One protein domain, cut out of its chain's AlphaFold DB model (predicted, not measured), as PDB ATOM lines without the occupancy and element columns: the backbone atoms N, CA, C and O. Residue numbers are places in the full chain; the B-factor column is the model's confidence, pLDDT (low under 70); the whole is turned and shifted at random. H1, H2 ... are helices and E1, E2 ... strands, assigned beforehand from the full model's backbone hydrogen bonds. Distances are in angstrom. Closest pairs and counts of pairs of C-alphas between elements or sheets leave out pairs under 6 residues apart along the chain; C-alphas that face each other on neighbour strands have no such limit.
ATOM      1  N   LYS A   2     447.461 437.770 453.480       79.25
ATOM      2  CA  LYS A   2     446.999 439.088 453.943       79.25
ATOM      3  C   LYS A   2     445.893 439.671 453.047       79.25
ATOM      4  O   LYS A   2     444.774 439.828 453.505       79.25
ATOM      5  N   HIS A   3     446.145 439.787 451.744       81.00
ATOM      6  CA  HIS A   3     445.139 440.189 450.745       81.00
ATOM      7  C   HIS A   3     443.923 439.247 450.618       81.00
ATOM      8  O   HIS A   3     442.951 439.589 449.962       81.00
ATOM      9  N   THR A   4     443.984 438.050 451.207       79.00
ATOM     10  CA  THR A   4     442.930 437.026 451.120       79.00
ATOM     11  C   THR A   4     442.006 437.062 452.337       79.00
ATOM     12  O   THR A   4     440.810 436.856 452.190       79.00
ATOM     13  N   TYR A   5     442.557 437.313 453.528       81.62
ATOM     14  CA  TYR A   5     441.849 437.142 454.800       81.62
ATOM     15  C   TYR A   5     441.768 438.409 455.662       81.62
ATOM     16  O   TYR A   5     441.007 438.409 456.621       81.62
ATOM     17  N   LEU A   6     442.530 439.471 455.362       82.31
ATOM     18  CA  LEU A   6     442.433 440.741 456.103       82.31
ATOM     19  C   LEU A   6     441.376 441.679 455.523       82.31
ATOM     20  O   LEU A   6     440.728 442.376 456.288       82.31
ATOM     21  N   GLY A   7     441.180 441.683 454.202       83.88
ATOM     22  CA  GLY A   7     440.301 442.645 453.531       83.88
ATOM     23  C   GLY A   7     440.958 444.009 453.295       83.88
ATOM     24  O   GLY A   7     442.138 444.210 453.590       83.88
ATOM     25  N   TYR A   8     440.187 444.929 452.716       85.31
ATOM     26  CA  TYR A   8     440.619 446.283 452.364       85.31
ATOM     27  C   TYR A   8     439.710 447.315 453.032       85.31
ATOM     28  O   TYR A   8     438.505 447.088 453.139       85.31
ATOM     29  N   GLU A   9     440.284 448.442 453.443       83.62
ATOM     30  CA  GLU A   9     439.554 449.614 453.920       83.62
ATOM     31  C   GLU A   9     439.701 450.781 452.941       83.62
ATOM     32  O   GLU A   9     440.731 450.933 452.280       83.62
ATOM     33  N   GLU A  10     438.652 451.593 452.818       85.88
ATOM     34  CA  GLU A  10     438.706 452.827 452.040       85.88
ATOM     35  C   GLU A  10     439.294 453.944 452.898       85.88
ATOM     36  O   GLU A  10     438.769 454.267 453.963       85.88
ATOM     37  N   MET A  11     440.378 454.546 452.417       83.69
ATOM     38  CA  MET A  11     441.029 455.672 453.071       83.69
ATOM     39  C   MET A  11     441.068 456.871 452.129       83.69
ATOM     40  O   MET A  11     441.435 456.760 450.957       83.69
ATOM     41  N   GLU A  12     440.702 458.038 452.653       87.56
ATOM     42  CA  GLU A  12     440.893 459.295 451.941       87.56
ATOM     43  C   GLU A  12     442.364 459.705 452.019       87.56
ATOM     44  O   GLU A  12     442.926 459.889 453.101       87.56
ATOM     45  N   ARG A  13     442.990 459.879 450.859       84.38
ATOM     46  CA  ARG A  13     444.332 460.442 450.737       84.38
ATOM     47  C   ARG A  13     444.294 461.715 449.918       84.38
ATOM     48  O   ARG A  13     443.465 461.879 449.030       84.38
ATOM     49  N   ILE A  14     445.210 462.618 450.235       86.94
ATOM     50  CA  ILE A  14     445.398 463.858 449.490       86.94
ATOM     51  C   ILE A  14     446.589 463.649 448.562       86.94
ATOM     52  O   ILE A  14     447.673 463.280 449.021       86.94
ATOM     53  N   ASP A  15     446.386 463.873 447.269       81.44
ATOM     54  CA  ASP A  15     447.480 463.941 446.310       81.44
ATOM     55  C   ASP A  15     448.361 465.153 446.651       81.44
ATOM     56  O   ASP A  15     447.899 466.293 446.686       81.44
ATOM     57  N   VAL A  16     449.638 464.916 446.953       83.31
ATOM     58  CA  VAL A  16     450.568 465.966 447.404       83.31
ATOM     59  C   VAL A  16     450.962 466.953 446.300       83.31
ATOM     60  O   VAL A  16     451.524 468.002 446.604       83.31
ATOM     61  N   ILE A  17     450.693 466.625 445.034       85.25
ATOM     62  CA  ILE A  17     451.015 467.441 443.863       85.25
ATOM     63  C   ILE A  17     449.795 468.269 443.449       85.25
ATOM     64  O   ILE A  17     449.933 469.468 443.205       85.25
ATOM     65  N   THR A  18     448.610 467.655 443.371       85.06
ATOM     66  CA  THR A  18     447.380 468.324 442.899       85.06
ATOM     67  C   THR A  18     446.510 468.873 444.031       85.06
ATOM     68  O   THR A  18     445.712 469.779 443.806       85.06
ATOM     69  N   GLY A  19     446.671 468.363 445.255       85.38
ATOM     70  CA  GLY A  19     445.846 468.709 446.414       85.38
ATOM     71  C   GLY A  19     444.457 468.062 446.413       85.38
ATOM     72  O   GLY A  19     443.646 468.363 447.291       85.38
ATOM     73  N   GLU A  20     444.159 467.189 445.449       85.69
ATOM     74  CA  GLU A  20     442.857 466.532 445.340       85.69
ATOM     75  C   GLU A  20     442.707 465.395 446.356       85.69
ATOM     76  O   GLU A  20     443.656 464.668 446.659       85.69
ATOM     77  N   ARG A  21     441.491 465.238 446.894       86.69
ATOM     78  CA  ARG A  21     441.135 464.114 447.767       86.69
ATOM     79  C   ARG A  21     440.730 462.928 446.906       86.69
ATOM     80  O   ARG A  21     439.772 463.023 446.144       86.69
ATOM     81  N   MET A  22     441.440 461.821 447.061       86.94
ATOM     82  CA  MET A  22     441.133 460.556 446.414       86.94
ATOM     83  C   MET A  22     440.793 459.494 447.456       86.94
ATOM     84  O   MET A  22     441.428 459.409 448.510       86.94
ATOM     85  N   THR A  23     439.813 458.658 447.141       86.38
ATOM     86  CA  THR A  23     439.524 457.447 447.909       86.38
ATOM     87  C   THR A  23     440.389 456.320 447.364       86.38
ATOM     88  O   THR A  23     440.295 455.976 446.186       86.38
ATOM     89  N   VAL A  24     441.247 455.753 448.209       85.88
ATOM     90  CA  VAL A  24     442.072 454.589 447.868       85.88
ATOM     91  C   VAL A  24     441.697 453.401 448.739       85.88
ATOM     92  O   VAL A  24     441.335 453.563 449.901       85.88
ATOM     93  N   GLN A  25     441.798 452.198 448.179       86.56
ATOM     94  CA  GLN A  25     441.633 450.961 448.935       86.56
ATOM     95  C   GLN A  25     442.990 450.508 449.462       86.56
ATOM     96  O   GLN A  25     443.891 450.193 448.681       86.56
ATOM     97  N   GLU A  26     443.134 450.460 450.782       84.94
ATOM     98  CA  GLU A  26     444.349 450.002 451.447       84.94
ATOM     99  C   GLU A  26     444.112 448.673 452.156       84.94
ATOM    100  O   GLU A  26     443.028 448.385 452.658       84.94
ATOM    101  N   LEU A  27     445.134 447.820 452.152       86.25
ATOM    102  CA  LEU A  27     445.081 446.538 452.837       86.25
ATOM    103  C   LEU A  27     445.035 446.770 454.347       86.25
ATOM    104  O   LEU A  27     445.899 447.462 454.886       86.25
ATOM    105  N   LEU A  28     444.109 446.102 455.036       84.50
ATOM    106  CA  LEU A  28     444.042 446.187 456.489       84.50
ATOM    107  C   LEU A  28     445.352 445.716 457.137       84.50
ATOM    108  O   LEU A  28     445.901 444.647 456.837       84.50
ATOM    109  N   HIS A  29     445.867 446.541 458.046       85.25
ATOM    110  CA  HIS A  29     447.129 446.284 458.719       85.25
ATOM    111  C   HIS A  29     446.943 445.301 459.875       85.25
ATOM    112  O   HIS A  29     446.090 445.473 460.738       85.25
ATOM    113  N   THR A  30     447.828 444.303 459.965       82.94
ATOM    114  CA  THR A  30     447.830 443.334 461.078       82.94
ATOM    115  C   THR A  30     448.087 443.978 462.443       82.94
ATOM    116  O   THR A  30     447.761 443.380 463.456       82.94
ATOM    117  N   SER A  31     448.675 445.179 462.481       84.44
ATOM    118  CA  SER A  31     448.854 445.973 463.705       84.44
ATOM    119  C   SER A  31     447.571 446.653 464.186       84.44
ATOM    120  O   SER A  31     447.510 447.058 465.339       84.44
ATOM    121  N   SER A  32     446.583 446.808 463.304       83.25
ATOM    122  CA  SER A  32     445.294 447.437 463.607       83.25
ATOM    123  C   SER A  32     444.232 446.415 464.021       83.25
ATOM    124  O   SER A  32     443.121 446.797 464.372       83.25
ATOM    125  N   LEU A  33     444.557 445.119 463.962       85.25
ATOM    126  CA  LEU A  33     443.660 444.056 464.390       85.25
ATOM    127  C   LEU A  33     443.613 443.958 465.914       85.25
ATOM    128  O   LEU A  33     444.650 443.981 466.578       85.25
ATOM    129  N   ASP A  34     442.413 443.757 466.452       86.88
ATOM    130  CA  ASP A  34     442.258 443.315 467.833       86.88
ATOM    131  C   ASP A  34     442.684 441.842 468.006       86.88
ATOM    132  O   ASP A  34     442.897 441.095 467.042       86.88
ATOM    133  N   THR A  35     442.809 441.406 469.262       86.31
ATOM    134  CA  THR A  35     443.208 440.038 469.616       86.31
ATOM    135  C   THR A  35     442.306 438.970 468.976       86.31
ATOM    136  O   THR A  35     442.792 437.909 468.577       86.31
ATOM    137  N   GLY A  36     441.004 439.234 468.836       86.38
ATOM    138  CA  GLY A  36     440.044 438.296 468.254       86.38
ATOM    139  C   GLY A  36     440.189 438.179 466.737       86.38
ATOM    140  O   GLY A  36     440.264 437.073 466.198       86.38
ATOM    141  N   ALA A  37     440.296 439.311 466.048       86.06
ATOM    142  CA  ALA A  37     440.485 439.389 464.608       86.06
ATOM    143  C   ALA A  37     441.844 438.810 464.187       86.06
ATOM    144  O   ALA A  37     441.930 438.095 463.185       86.06
ATOM    145  N   MET A  38     442.894 439.029 464.985       88.94
ATOM    146  CA  MET A  38     444.201 438.406 464.767       88.94
ATOM    147  C   MET A  38     444.139 436.883 464.940       88.94
ATOM    148  O   MET A  38     444.653 436.147 464.094       88.94
ATOM    149  N   HIS A  39     443.460 436.390 465.981       88.62
ATOM    150  CA  HIS A  39     443.253 434.954 466.181       88.62
ATOM    151  C   HIS A  39     442.462 434.323 465.022       88.62
ATOM    152  O   HIS A  39     442.832 433.259 464.514       88.62
ATOM    153  N   TYR A  40     441.408 434.990 464.549       89.25
ATOM    154  CA  TYR A  40     440.637 434.542 463.390       89.25
ATOM    155  C   TYR A  40     441.510 434.456 462.132       89.25
ATOM    156  O   TYR A  40     441.549 433.412 461.479       89.25
ATOM    157  N   PHE A  41     442.279 435.508 461.837       88.94
ATOM    158  CA  PHE A  41     443.211 435.534 460.711       88.94
ATOM    159  C   PHE A  41     444.229 434.384 460.775       88.94
ATOM    160  O   PHE A  41     444.415 433.670 459.788       88.94
ATOM    161  N   MET A  42     444.853 434.157 461.936       89.75
ATOM    162  CA  MET A  42     445.816 433.066 462.118       89.75
ATOM    163  C   MET A  42     445.184 431.682 461.938       89.75
ATOM    164  O   MET A  42     445.806 430.806 461.341       89.75
ATOM    165  N   THR A  43     443.929 431.509 462.356       89.81
ATOM    166  CA  THR A  43     443.176 430.259 462.161       89.81
ATOM    167  C   THR A  43     442.901 429.979 460.685       89.81
ATOM    168  O   THR A  43     443.042 428.842 460.239       89.81
ATOM    169  N   GLN A  44     442.572 431.005 459.893       90.56
ATOM    170  CA  GLN A  44     442.413 430.844 458.441       90.56
ATOM    171  C   GLN A  44     443.731 430.444 457.761       90.56
ATOM    172  O   GLN A  44     443.747 429.587 456.878       90.56
ATOM    173  N   VAL A  45     444.853 431.033 458.194       89.25
ATOM    174  CA  VAL A  45     446.187 430.695 457.672       89.25
ATOM    175  C   VAL A  45     446.579 429.259 458.033       89.25
ATOM    176  O   VAL A  45     447.063 428.537 457.163       89.25
ATOM    177  N   GLU A  46     446.342 428.829 459.275       89.44
ATOM    178  CA  GLU A  46     446.579 427.448 459.713       89.44
ATOM    179  C   GLU A  46     445.714 426.454 458.924       89.44
ATOM    180  O   GLU A  46     446.237 425.470 458.404       89.44
ATOM    181  N   GLY A  47     444.418 426.736 458.758       90.00
ATOM    182  CA  GLY A  47     443.503 425.885 457.995       90.00
ATOM    183  C   GLY A  47     443.900 425.748 456.523       90.00
ATOM    184  O   GLY A  47     443.846 424.653 455.961       90.00
ATOM    185  N   TRP A  48     444.366 426.831 455.894       91.56
ATOM    186  CA  TRP A  48     444.926 426.749 454.546       91.56
ATOM    187  C   TRP A  48     446.231 425.950 454.506       91.56
ATOM    188  O   TRP A  48     446.419 425.146 453.600       91.56
ATOM    189  N   ALA A  49     447.128 426.140 455.476       89.62
ATOM    190  CA  ALA A  49     448.381 425.393 455.519       89.62
ATOM    191  C   ALA A  49     448.100 423.886 455.652       89.62
ATOM    192  O   ALA A  49     448.635 423.087 454.885       89.62
ATOM    193  N   ALA A  50     447.162 423.511 456.526       90.12
ATOM    194  CA  ALA A  50     446.699 422.137 456.668       90.12
ATOM    195  C   ALA A  50     446.078 421.584 455.371       90.12
ATOM    196  O   ALA A  50     446.334 420.432 455.023       90.12
ATOM    197  N   SER A  51     445.316 422.392 454.622       89.75
ATOM    198  CA  SER A  51     444.675 421.947 453.373       89.75
ATOM    199  C   SER A  51     445.671 421.622 452.256       89.75
ATOM    200  O   SER A  51     445.401 420.745 451.436       89.75
ATOM    201  N   ILE A  52     446.844 422.263 452.254       92.94
ATOM    202  CA  ILE A  52     447.945 421.950 451.329       92.94
ATOM    203  C   ILE A  52     448.934 420.914 451.892       92.94
ATOM    204  O   ILE A  52     449.961 420.648 451.271       92.94
ATOM    205  N   GLY A  53     448.655 420.340 453.068       90.62
ATOM    206  CA  GLY A  53     449.524 419.368 453.738       90.62
ATOM    207  C   GLY A  53     450.749 419.973 454.435       90.62
ATOM    208  O   GLY A  53     451.683 419.251 454.776       90.62
ATOM    209  N   CYS A  54     450.767 421.290 454.653       90.56
ATOM    210  CA  CYS A  54     451.817 421.995 455.377       90.56
ATOM    211  C   CYS A  54     451.428 422.157 456.854       90.56
ATOM    212  O   CYS A  54     450.579 422.976 457.204       90.56
ATOM    213  N   LEU A  55     452.059 421.383 457.739       86.31
ATOM    214  CA  LEU A  55     451.872 421.526 459.183       86.31
ATOM    215  C   LEU A  55     452.766 422.647 459.715       86.31
ATOM    216  O   LEU A  55     453.992 422.568 459.643       86.31
ATOM    217  N   LEU A  56     452.144 423.690 460.259       85.19
ATOM    218  CA  LEU A  56     452.855 424.803 460.876       85.19
ATOM    219  C   LEU A  56     453.299 424.419 462.292       85.19
ATOM    220  O   LEU A  56     452.497 423.965 463.104       85.19
ATOM    221  N   THR A  57     454.571 424.643 462.613       86.88
ATOM    222  CA  THR A  57     455.048 424.607 464.000       86.88
ATOM    223  C   THR A  57     454.577 425.857 464.724       86.88
ATOM    224  O   THR A  57     455.105 426.946 464.492       86.88
ATOM    225  N   ILE A  58     453.591 425.693 465.603       85.31
ATOM    226  CA  ILE A  58     453.061 426.771 466.431       85.31
ATOM    227  C   ILE A  58     453.617 426.615 467.853       85.31
ATOM    228  O   ILE A  58     453.369 425.588 468.486       85.31
ATOM    229  N   PRO A  59     454.379 427.596 468.366       86.88
ATOM    230  CA  PRO A  59     454.892 427.551 469.731       86.88
ATOM    231  C   PRO A  59     453.755 427.500 470.758       86.88
ATOM    232  O   PRO A  59     452.802 428.279 470.670       86.88
ATOM    233  N   THR A  60     453.857 426.606 471.742       79.00
ATOM    234  CA  THR A  60     452.837 426.407 472.790       79.00
ATOM    235  C   THR A  60     452.646 427.646 473.671       79.00
ATOM    236  O   THR A  60     451.566 427.882 474.197       79.00
ATOM    237  N   ASP A  61     453.680 428.472 473.809       83.69
ATOM    238  CA  ASP A  61     453.655 429.725 474.563       83.69
ATOM    239  C   ASP A  61     453.064 430.907 473.775       83.69
ATOM    240  O   ASP A  61     452.853 431.983 474.343       83.69
ATOM    241  N   SER A  62     452.760 430.723 472.486       86.06
ATOM    242  CA  SER A  62     452.179 431.780 471.661       86.06
ATOM    243  C   SER A  62     450.775 432.172 472.132       86.06
ATOM    244  O   SER A  62     449.963 431.341 472.547       86.06
ATOM    245  N   GLU A  63     450.458 433.464 472.031       85.50
ATOM    246  CA  GLU A  63     449.134 434.001 472.370       85.50
ATOM    247  C   GLU A  63     448.016 433.316 471.568       85.50
ATOM    248  O   GLU A  63     446.957 433.008 472.113       85.50
ATOM    249  N   TYR A  64     448.296 432.986 470.305       85.81
ATOM    250  CA  TYR A  64     447.396 432.230 469.444       85.81
ATOM    251  C   TYR A  64     447.037 430.856 470.032       85.81
ATOM    252  O   TYR A  64     445.853 430.555 470.173       85.81
ATOM    253  N   MET A  65     448.031 430.054 470.442       85.62
ATOM    254  CA  MET A  65     447.783 428.731 471.039       85.62
ATOM    255  C   MET A  65     446.997 428.828 472.340       85.62
ATOM    256  O   MET A  65     446.034 428.094 472.528       85.62
ATOM    257  N   ARG A  66     447.340 429.789 473.201       88.12
ATOM    258  CA  ARG A  66     446.650 429.983 474.484       88.12
ATOM    259  C   ARG A  66     445.175 430.341 474.311       88.12
ATOM    260  O   ARG A  66     444.348 429.924 475.115       88.12
ATOM    261  N   ILE A  67     444.838 431.153 473.307       86.94
ATOM    262  CA  ILE A  67     443.444 431.521 473.015       86.94
ATOM    263  C   ILE A  67     442.702 430.343 472.380       86.94
ATOM    264  O   ILE A  67     441.568 430.072 472.767       86.94
ATOM    265  N   LYS A  68     443.351 429.622 471.462       85.56
ATOM    266  CA  LYS A  68     442.793 428.432 470.814       85.56
ATOM    267  C   LYS A  68     442.466 427.329 471.823       85.56
ATOM    268  O   LYS A  68     441.387 426.754 471.763       85.56
ATOM    269  N   GLU A  69     443.361 427.068 472.775       85.31
ATOM    270  CA  GLU A  69     443.138 426.100 473.857       85.31
ATOM    271  C   GLU A  69     441.961 426.506 474.746       85.31
ATOM    272  O   GLU A  69     441.075 425.691 474.975       85.31
ATOM    273  N   LYS A  70     441.883 427.780 475.152       85.75
ATOM    274  CA  LYS A  70     440.757 428.308 475.944       85.75
ATOM    275  C   LYS A  70     439.395 428.218 475.252       85.75
ATOM    276  O   LYS A  70     438.385 428.244 475.938       85.75
ATOM    277  N   GLN A  71     439.347 428.209 473.919       78.62
ATOM    278  CA  GLN A  71     438.094 428.070 473.162       78.62
ATOM    279  C   GLN A  71     437.672 426.607 472.970       78.62
ATOM    280  O   GLN A  71     436.518 426.354 472.631       78.62
ATOM    281  N   ASN A  72     438.600 425.663 473.151       74.94
ATOM    282  CA  ASN A  72     438.354 424.226 473.034       74.94
ATOM    283  C   ASN A  72     438.049 423.555 474.386       74.94
ATOM    284  O   ASN A  72     437.772 422.354 474.404       74.94
ATOM    285  N   GLU A  73     438.145 424.306 475.487       63.50
ATOM    286  CA  GLU A  73     437.768 423.914 476.853       63.50
ATOM    287  C   GLU A  73     436.288 424.228 477.124       63.50
ATOM    288  O   GLU A  73     435.604 423.350 477.699       63.50
TER     289      GLU A  73
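This is residues 2 to 73 of the 73 residues of an uncharacterized protein of Plesiomonas shigelloides 302-73 (UniProt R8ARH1). The model is a rod: a two-stranded hairpin, E1 and E2, makes one end of its long axis, and two helices at about a right angle, H2 and H3, make the other end. The short H1 lies between the hairpin's base and H2, and after H2 the chain folds back in a long link to reach H3. The printed part has 72 residues with three named helices and two named strands, in the order H1, E1, E2, H2, H3; the sheet E1 - E2 is antiparallel, and the class is mixed, helices and strands. The whole is extended, with a radius of gyration of the C-alphas of 17.3 A and spans of 54 by 26 by 16 A.

Start at C-alpha 2, at (446.999, 439.088, 453.943), where H1 begins; it holds residues 2 to 5 and is 5.6 A long. Then read E1 over residues 8 to 14, 18.4 A, and E2 over residues 21 to 27, 18.7 A. Find C-alpha 35 at (443.208, 440.038, 469.616); from there H2, the longest helix, runs over residues 35 to 51 for 24.4 A. H3 holds residues 63 to 72, 14.6 A, and ends with C-alpha 72 at (438.354, 424.226, 473.034).

Look first at the hairpin of E1 and E2, antiparallel with 148 degrees between their directions. Find N 9 and O 26, 2.9 A apart, and N 22 and O 13, 2.8 A apart, both within hydrogen-bond range. Of H1 and E2, the closest C-alphas are those of His 3 and Leu 27, at 6.7 A. H1 and H2 are close but not clearly touching; their closest C-alphas, Tyr 5 and Phe 41, are 6.3 A apart. H2 and H3 only just touch, with 3 pairs of C-alphas within 8 A, and H2 does so with residues 39 to 42 alone. Their closest C-alphas are those of His 39 and Tyr 64, at 5.9 A, and their lines are about perpendicular at 83 degrees. H3 is apart from H1, E1 and E2, and H2 is apart from E1. In H2 and H3 every O i to N i+4 pair is within hydrogen-bond range; H1 is too short for such a pair.

The two C-alphas farthest apart, those of Thr 18 and Glu 73, are 56.7 A from each other. The printed part has no cut. The link from H2 to H3 is long, with 11 residues; residues 48 to 53, of which 48 to 51 belong to H2, stand free. The mean pLDDT of the printed part is 85.6, and residue 73, the chain's last, is the one printed residue under 70.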